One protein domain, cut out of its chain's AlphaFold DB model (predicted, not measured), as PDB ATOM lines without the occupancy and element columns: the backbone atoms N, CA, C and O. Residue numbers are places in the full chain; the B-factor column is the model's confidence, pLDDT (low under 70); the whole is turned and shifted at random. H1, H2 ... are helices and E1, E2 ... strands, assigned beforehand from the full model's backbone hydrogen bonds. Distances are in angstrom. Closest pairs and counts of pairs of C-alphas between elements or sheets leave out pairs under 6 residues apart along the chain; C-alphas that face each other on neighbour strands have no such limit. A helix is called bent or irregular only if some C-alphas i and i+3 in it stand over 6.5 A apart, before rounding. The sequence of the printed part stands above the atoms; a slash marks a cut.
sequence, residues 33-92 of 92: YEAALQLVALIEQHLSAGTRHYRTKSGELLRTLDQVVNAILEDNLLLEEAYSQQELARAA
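What this domain is: This is residues 33 to 92 of the 92 residues of an uncharacterized protein of Caldilineae bacterium (UniProt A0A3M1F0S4). A small body, in which the part of H1 from residue 40 to 47 packs steeply across H2 and the looping chain with the short strand E1 makes the rest, has a helical arm sticking out at each of its two far ends: residues 33 to 38 of H1 at one, and residues 81 to 92, most of them in H3, at the other. These arms make the length: the C-alphas span 42 by 24 by 19 A, an elongated outline, while the body without them spans 24 by 17 by 15 A. The printed part has 60 residues with three named helices and one named strand, in the order H1, E1, H2, H3, and its class is mostly helix. It is only just compact, close to loose, with a radius of gyration of the C-alphas of 12.6 A.

Where its parts are: The longest helix, H1, is residues 33 to 49 and measures 24.5 A from C-alpha 33 at (186.395, 221.597, 284.325) to C-alpha 49 at (202.950, 210.320, 298.427). H2 is residues 65 to 73, 12.3 A long. E1 is residues 54 to 56, 7.1 A long. H3 is residues 80 to 90, 15.2 A long, and ends with C-alpha 90 at (215.367, 195.593, 279.215); it is neither bent nor irregular, but only just: C-alphas 81 and 84 are 6.1 A apart.

How they stand to each other: H1 touches H2 with residues 40 to 47 alone; their closest C-alphas are those of Glu 44 and Leu 65, 5.9 A apart. They run opposite ways at a steep tilt of 46 degrees. The closest C-alphas of E1 and H2 are those of Thr 56 and Ala 71, 6.7 A apart. E1 pairs with no named strand, but its residues 54 to 55 pair antiparallel with residues 61 to 62, and its residues 55 to 56 pair antiparallel with residues 77 to 78. H1 and E1 are only just apart, at 8.4 A. H3 touches no helix and is apart from E1. In H1 and H2 every O i to N i+4 pair is within hydrogen-bond range; in H3 it is 6 of 7.

The domain as a whole: The two C-alphas farthest apart, those of Tyr 33 and Ala 92, are 42.9 A apart. The printed part has no cut and ends at residue 92, the chain's last residue. The link from H1 to E1 is tight; those from E1 to H2 and from H2 to H3 are short, and no link is long. The mean pLDDT of the printed part is 82.9; residues 80 to 92 are under 70, and the mean over H3 is 52.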
ATOM      1  N   TYR A  33     185.682 220.797 283.337       85.00
ATOM      2  CA  TYR A  33     186.395 221.597 284.325       85.00
ATOM      3  C   TYR A  33     186.545 220.840 285.650       85.00
ATOM      4  O   TYR A  33     187.647 220.757 286.188       85.00
ATOM      5  N   GLU A  34     185.470 220.225 286.145       90.69
ATOM      6  CA  GLU A  34     185.520 219.404 287.360       90.69
ATOM      7  C   GLU A  34     186.447 218.194 287.200       90.69
ATOM      8  O   GLU A  34     187.268 217.930 288.080       90.69
ATOM      9  N   ALA A  35     186.391 217.506 286.056       90.62
ATOM     10  CA  ALA A  35     187.299 216.402 285.752       90.62
ATOM     11  C   ALA A  35     188.771 216.851 285.738       90.62
ATOM     12  O   ALA A  35     189.639 216.152 286.264       90.62
ATOM     13  N   ALA A  36     189.063 218.035 285.190       89.06
ATOM     14  CA  ALA A  36     190.410 218.596 285.211       89.06
ATOM     15  C   ALA A  36     190.889 218.885 286.643       89.06
ATOM     16  O   ALA A  36     192.028 218.562 286.980       89.06
ATOM     17  N   LEU A  37     190.027 219.429 287.509       93.69
ATOM     18  CA  LEU A  37     190.368 219.654 288.919       93.69
ATOM     19  C   LEU A  37     190.658 218.342 289.657       93.69
ATOM     20  O   LEU A  37     191.637 218.260 290.400       93.69
ATOM     21  N   GLN A  38     189.846 217.308 289.428       94.06
ATOM     22  CA  GLN A  38     190.069 215.985 290.016       94.06
ATOM     23  C   GLN A  38     191.399 215.376 289.559       94.06
ATOM     24  O   GLN A  38     192.137 214.824 290.376       94.06
ATOM     25  N   LEU A  39     191.739 215.520 288.275       92.44
ATOM     26  CA  LEU A  39     193.015 215.053 287.736       92.44
ATOM     27  C   LEU A  39     194.203 215.753 288.410       92.44
ATOM     28  O   LEU A  39     195.156 215.089 288.812       92.44
ATOM     29  N   VAL A  40     194.141 217.077 288.561       94.00
ATOM     30  CA  VAL A  40     195.193 217.868 289.219       94.00
ATOM     31  C   VAL A  40     195.386 217.423 290.671       94.00
ATOM     32  O   VAL A  40     196.518 217.169 291.079       94.00
ATOM     33  N   ALA A  41     194.294 217.250 291.425       94.25
ATOM     34  CA  ALA A  41     194.350 216.782 292.810       94.25
ATOM     35  C   ALA A  41     194.985 215.383 292.931       94.25
ATOM     36  O   ALA A  41     195.802 215.129 293.815       94.25
ATOM     37  N   LEU A  42     194.659 214.483 292.004       94.06
ATOM     38  CA  LEU A  42     195.216 213.132 291.966       94.06
ATOM     39  C   LEU A  42     196.719 213.139 291.640       94.06
ATOM     40  O   LEU A  42     197.494 212.398 292.247       94.06
ATOM     41  N   ILE A  43     197.161 214.004 290.723       92.50
ATOM     42  CA  ILE A  43     198.587 214.179 290.413       92.50
ATOM     43  C   ILE A  43     199.349 214.709 291.631       92.50
ATOM     44  O   ILE A  43     200.416 214.185 291.955       92.50
ATOM     45  N   GLU A  44     198.807 215.711 292.321       93.75
ATOM     46  CA  GLU A  44     199.411 216.268 293.532       93.75
ATOM     47  C   GLU A  44     199.553 215.209 294.630       93.75
ATOM     48  O   GLU A  44     200.615 215.091 295.251       93.75
ATOM     49  N   GLN A  45     198.520 214.385 294.822       93.75
ATOM     50  CA  GLN A  45     198.561 213.265 295.756       93.75
ATOM     51  C   GLN A  45     199.664 212.267 295.384       93.75
ATOM     52  O   GLN A  45     200.423 211.845 296.255       93.75
ATOM     53  N   HIS A  46     199.787 211.910 294.104       93.50
ATOM     54  CA  HIS A  46     200.830 210.997 293.633       93.50
ATOM     55  C   HIS A  46     202.242 211.537 293.869       93.50
ATOM     56  O   HIS A  46     203.115 210.792 294.314       93.50
ATOM     57  N   LEU A  47     202.458 212.827 293.598       91.19
ATOM     58  CA  LEU A  47     203.742 213.489 293.829       91.19
ATOM     59  C   LEU A  47     204.077 213.559 295.323       91.19
ATOM     60  O   LEU A  47     205.203 213.262 295.713       91.19
ATOM     61  N   SER A  48     203.095 213.900 296.161       91.19
ATOM     62  CA  SER A  48     203.285 214.048 297.610       91.19
ATOM     63  C   SER A  48     203.516 212.709 298.309       91.19
ATOM     64  O   SER A  48     204.342 212.612 299.214       91.19
ATOM     65  N   ALA A  49     202.801 211.666 297.886       91.69
ATOM     66  CA  ALA A  49     202.950 210.320 298.427       91.69
ATOM     67  C   ALA A  49     204.132 209.550 297.811       91.69
ATOM     68  O   ALA A  49     204.493 208.490 298.315       91.69
ATOM     69  N   GLY A  50     204.714 210.048 296.713       88.06
ATOM     70  CA  GLY A  50     205.772 209.358 295.975       88.06
ATOM     71  C   GLY A  50     205.315 208.043 295.336       88.06
ATOM     72  O   GLY A  50     206.133 207.160 295.098       88.06
ATOM     73  N   THR A  51     204.013 207.880 295.082       87.81
ATOM     74  CA  THR A  51     203.441 206.628 294.555       87.81
ATOM     75  C   THR A  51     203.576 206.502 293.044       87.81
ATOM     76  O   THR A  51     203.492 205.394 292.518       87.81
ATOM     77  N   ARG A  52     203.782 207.619 292.337       88.44
ATOM     78  CA  ARG A  52     203.929 207.644 290.882       88.44
ATOM     79  C   ARG A  52     204.989 208.641 290.448       88.44
ATOM     80  O   ARG A  52     205.087 209.735 291.001       88.44
ATOM     81  N   HIS A  53     205.736 208.278 289.411       90.25
ATOM     82  CA  HIS A  53     206.720 209.151 288.787       90.25
ATOM     83  C   HIS A  53     206.198 209.639 287.441       90.25
ATOM     84  O   HIS A  53     205.792 208.847 286.596       90.25
ATOM     85  N   TYR A  54     206.254 210.945 287.222       92.31
ATOM     86  CA  TYR A  54     205.889 211.548 285.948       92.31
ATOM     87  C   TYR A  54     207.153 211.893 285.180       92.31
ATOM     88  O   TYR A  54     208.106 212.426 285.751       92.31
ATOM     89  N   ARG A  55     207.177 211.583 283.885       92.81
ATOM     90  CA  ARG A  55     208.308 211.908 283.017       92.81
ATOM     91  C   ARG A  55     207.847 212.579 281.742       92.81
ATOM     92  O   ARG A  55     206.725 212.357 281.292       92.81
ATOM     93  N   THR A  56     208.719 213.379 281.154       93.69
ATOM     94  CA  THR A  56     208.525 213.868 279.790       93.69
ATOM     95  C   THR A  56     208.797 212.759 278.771       93.69
ATOM     96  O   THR A  56     209.426 211.745 279.089       93.69
ATOM     97  N   LYS A  57     208.413 212.973 277.507       91.31
ATOM     98  CA  LYS A  57     208.808 212.098 276.388       91.31
ATOM     99  C   LYS A  57     210.334 212.033 276.195       91.31
ATOM    100  O   LYS A  57     210.833 211.036 275.681       91.31
ATOM    101  N   SER A  58     211.084 213.049 276.639       90.44
ATOM    102  CA  SER A  58     212.559 213.032 276.677       90.44
ATOM    103  C   SER A  58     213.143 212.231 277.851       90.44
ATOM    104  O   SER A  58     214.348 211.995 277.886       90.44
ATOM    105  N   GLY A  59     212.306 211.784 278.793       88.19
ATOM    106  CA  GLY A  59     212.709 211.001 279.960       88.19
ATOM    107  C   GLY A  59     213.061 211.830 281.197       88.19
ATOM    108  O   GLY A  59     213.511 211.264 282.195       88.19
ATOM    109  N   GLU A  60     212.848 213.147 281.174       92.06
ATOM    110  CA  GLU A  60     213.097 214.013 282.327       92.06
ATOM    111  C   GLU A  60     212.059 213.767 283.420       92.06
ATOM    112  O   GLU A  60     210.863 213.699 283.146       92.06
ATOM    113  N   LEU A  61     212.516 213.637 284.668       92.81
ATOM    114  CA  LEU A  61     211.645 213.411 285.818       92.81
ATOM    115  C   LEU A  61     210.992 214.719 286.270       92.81
ATOM    116  O   LEU A  61     211.675 215.630 286.741       92.81
ATOM    117  N   LEU A  62     209.666 214.760 286.203       93.31
ATOM    118  CA  LEU A  62     208.847 215.869 286.670       93.31
ATOM    119  C   LEU A  62     208.563 215.685 288.161       93.31
ATOM    120  O   LEU A  62     208.059 214.643 288.585       93.31
ATOM    121  N   ARG A  63     208.920 216.687 288.967       91.25
ATOM    122  CA  ARG A  63     208.867 216.608 290.439       91.25
ATOM    123  C   ARG A  63     207.802 217.503 291.054       91.25
ATOM    124  O   ARG A  63     207.468 217.321 292.221       91.25
ATOM    125  N   THR A  64     207.300 218.477 290.304       93.31
ATOM    126  CA  THR A  64     206.292 219.421 290.787       93.31
ATOM    127  C   THR A  64     205.008 219.310 289.984       93.31
ATOM    128  O   THR A  64     205.017 218.926 288.815       93.31
ATOM    129  N   LEU A  65     203.894 219.682 290.616       93.81
ATOM    130  CA  LEU A  65     202.586 219.693 289.970       93.81
ATOM    131  C   LEU A  65     202.591 220.569 288.710       93.81
ATOM    132  O   LEU A  65     202.137 220.131 287.661       93.81
ATOM    133  N   ASP A  66     203.171 221.767 288.806       93.88
ATOM    134  CA  ASP A  66     203.265 222.722 287.696       93.88
ATOM    135  C   ASP A  66     203.996 222.131 286.479       93.88
ATOM    136  O   ASP A  66     203.519 222.222 285.351       93.88
ATOM    137  N   GLN A  67     205.103 221.418 286.711       94.31
ATOM    138  CA  GLN A  67     205.841 220.728 285.653       94.31
ATOM    139  C   GLN A  67     204.998 219.652 284.961       94.31
ATOM    140  O   GLN A  67     205.008 219.556 283.735       94.31
ATOM    141  N   VAL A  68     204.263 218.849 285.735       92.94
ATOM    142  CA  VAL A  68     203.401 217.790 285.189       92.94
ATOM    143  C   VAL A  68     202.239 218.387 284.400       92.94
ATOM    144  O   VAL A  68     201.969 217.936 283.290       92.94
ATOM    145  N   VAL A  69     201.582 219.421 284.928       93.00
ATOM    146  CA  VAL A  69     200.474 220.104 284.245       93.00
ATOM    147  C   VAL A  69     200.950 220.739 282.941       93.00
ATOM    148  O   VAL A  69     200.314 220.531 281.910       93.00
ATOM    149  N   ASN A  70     202.088 221.435 282.945       94.75
ATOM    150  CA  ASN A  70     202.660 221.994 281.719       94.75
ATOM    151  C   ASN A  70     202.968 220.894 280.694       94.75
ATOM    152  O   ASN A  70     202.586 221.019 279.534       94.75
ATOM    153  N   ALA A  71     203.541 219.764 281.120       93.81
ATOM    154  CA  ALA A  71     203.784 218.634 280.227       93.81
ATOM    155  C   ALA A  71     202.491 218.010 279.665       93.81
ATOM    156  O   ALA A  71     202.498 217.539 278.531       93.81
ATOM    157  N   ILE A  72     201.379 218.010 280.410       92.25
ATOM    158  CA  ILE A  72     200.067 217.570 279.898       92.25
ATOM    159  C   ILE A  72     199.555 218.546 278.836       92.25
ATOM    160  O   ILE A  72     199.114 218.121 277.771       92.25
ATOM    161  N   LEU A  73     199.625 219.849 279.116       92.25
ATOM    162  CA  LEU A  73     199.155 220.890 278.200       92.25
ATOM    163  C   LEU A  73     199.971 220.938 276.900       92.25
ATOM    164  O   LEU A  73     199.424 221.263 275.848       92.25
ATOM    165  N   GLU A  74     201.255 220.592 276.965       94.62
ATOM    166  CA  GLU A  74     202.161 220.520 275.815       94.62
ATOM    167  C   GLU A  74     202.139 219.163 275.086       94.62
ATOM    168  O   GLU A  74     202.896 218.976 274.136       94.62
ATOM    169  N   ASP A  75     201.305 218.205 275.517       89.81
ATOM    170  CA  ASP A  75     201.348 216.807 275.055       89.81
ATOM    171  C   ASP A  75     202.774 216.222 275.111       89.81
ATOM    172  O   ASP A  75     203.242 215.514 274.222       89.81
ATOM    173  N   ASN A  76     203.524 216.544 276.158       92.06
ATOM    174  CA  ASN A  76     204.896 216.086 276.366       92.06
ATOM    175  C   ASN A  76     205.016 215.115 277.550       92.06
ATOM    176  O   ASN A  76     206.118 214.698 277.902       92.06
ATOM    177  N   LEU A  77     203.900 214.731 278.171       90.56
ATOM    178  CA  LEU A  77     203.887 213.751 279.251       90.56
ATOM    179  C   LEU A  77     204.019 212.320 278.702       90.56
ATOM    180  O   LEU A  77     203.353 211.936 277.740       90.56
ATOM    181  N   LEU A  78     204.861 211.513 279.342       89.00
ATOM    182  CA  LEU A  78     204.998 210.089 279.068       89.00
ATOM    183  C   LEU A  78     203.995 209.287 279.914       89.00
ATOM    184  O   LEU A  78     204.043 209.319 281.143       89.00
ATOM    185  N   LEU A  79     203.093 208.555 279.255       80.31
ATOM    186  CA  LEU A  79     202.101 207.693 279.904       80.31
ATOM    187  C   LEU A  79     202.673 206.273 280.089       80.31
ATOM    188  O   LEU A  79     203.130 205.641 279.138       80.31
ATOM    189  N   GLU A  80     202.651 205.770 281.325       65.75
ATOM    190  CA  GLU A  80     203.300 204.514 281.753       65.75
ATOM    191  C   GLU A  80     202.805 203.222 281.084       65.75
ATOM    192  O   GLU A  80     203.489 202.204 281.210       65.75
ATOM    193  N   GLU A  81     201.694 203.219 280.338       56.00
ATOM    194  CA  GLU A  81     201.315 202.035 279.541       56.00
ATOM    195  C   GLU A  81     202.427 201.633 278.552       56.00
ATOM    196  O   GLU A  81     202.564 200.459 278.219       56.00
ATOM    197  N   ALA A  82     203.291 202.578 278.163       49.56
ATOM    198  CA  ALA A  82     204.471 202.316 277.346       49.56
ATOM    199  C   ALA A  82     205.729 201.913 278.149       49.56
ATOM    200  O   ALA A  82     206.639 201.296 277.594       49.56
ATOM    201  N   TYR A  83     205.811 202.248 279.443       46.50
ATOM    202  CA  TYR A  83     207.042 202.087 280.232       46.50
ATOM    203  C   TYR A  83     207.139 200.717 280.910       46.50
ATOM    204  O   TYR A  83     208.220 200.132 280.957       46.50
ATOM    205  N   SER A  84     206.006 200.149 281.341       51.19
ATOM    206  CA  SER A  84     205.963 198.785 281.890       51.19
ATOM    207  C   SER A  84     206.456 197.739 280.881       51.19
ATOM    208  O   SER A  84     207.154 196.798 281.256       51.19
ATOM    209  N   GLN A  85     206.198 197.942 279.584       48.00
ATOM    210  CA  GLN A  85     206.736 197.089 278.519       48.00
ATOM    211  C   GLN A  85     208.228 197.337 278.237       48.00
ATOM    212  O   GLN A  85     208.956 196.388 277.949       48.00
ATOM    213  N   GLN A  86     208.710 198.581 278.336       50.25
ATOM    214  CA  GLN A  86     210.124 198.906 278.107       50.25
ATOM    215  C   GLN A  86     211.048 198.430 279.235       50.25
ATOM    216  O   GLN A  86     212.175 198.028 278.950       50.25
ATOM    217  N   GLU A  87     210.597 198.433 280.495       49.38
ATOM    218  CA  GLU A  87     211.371 197.853 281.602       49.38
ATOM    219  C   GLU A  87     211.393 196.319 281.548       49.38
ATOM    220  O   GLU A  87     212.451 195.730 281.769       49.38
ATOM    221  N   LEU A  88     210.293 195.669 281.140       50.16
ATOM    222  CA  LEU A  88     210.268 194.223 280.868       50.16
ATOM    223  C   LEU A  88     211.205 193.829 279.715       50.16
ATOM    224  O   LEU A  88     211.914 192.834 279.820       50.16
ATOM    225  N   ALA A  89     211.258 194.623 278.642       50.62
ATOM    226  CA  ALA A  89     212.125 194.358 277.491       50.62
ATOM    227  C   ALA A  89     213.621 194.600 277.765       50.62
ATOM    228  O   ALA A  89     214.462 194.107 277.022       50.62
ATOM    229  N   ARG A  90     213.970 195.373 278.802       51.56
ATOM    230  CA  ARG A  90     215.367 195.593 279.215       51.56
ATOM    231  C   ARG A  90     215.872 194.575 280.236       51.56
ATOM    232  O   ARG A  90     217.081 194.505 280.443       51.56
ATOM    233  N   ALA A  91     214.966 193.850 280.888       51.62
ATOM    234  CA  ALA A  91     215.276 192.857 281.914       51.62
ATOM    235  C   ALA A  91     215.193 191.397 281.415       51.62
ATOM    236  O   ALA A  91     215.443 190.488 282.207       51.62
ATOM    237  N   ALA A  92     214.848 191.180 280.139       47.31
ATOM    238  CA  ALA A  92     214.842 189.887 279.448       47.31
ATOM    239  C   ALA A  92     216.046 189.762 278.503       47.31
ATOM    240  O   ALA A  92     216.575 188.635 278.386       47.31
TER     241      ALA A  92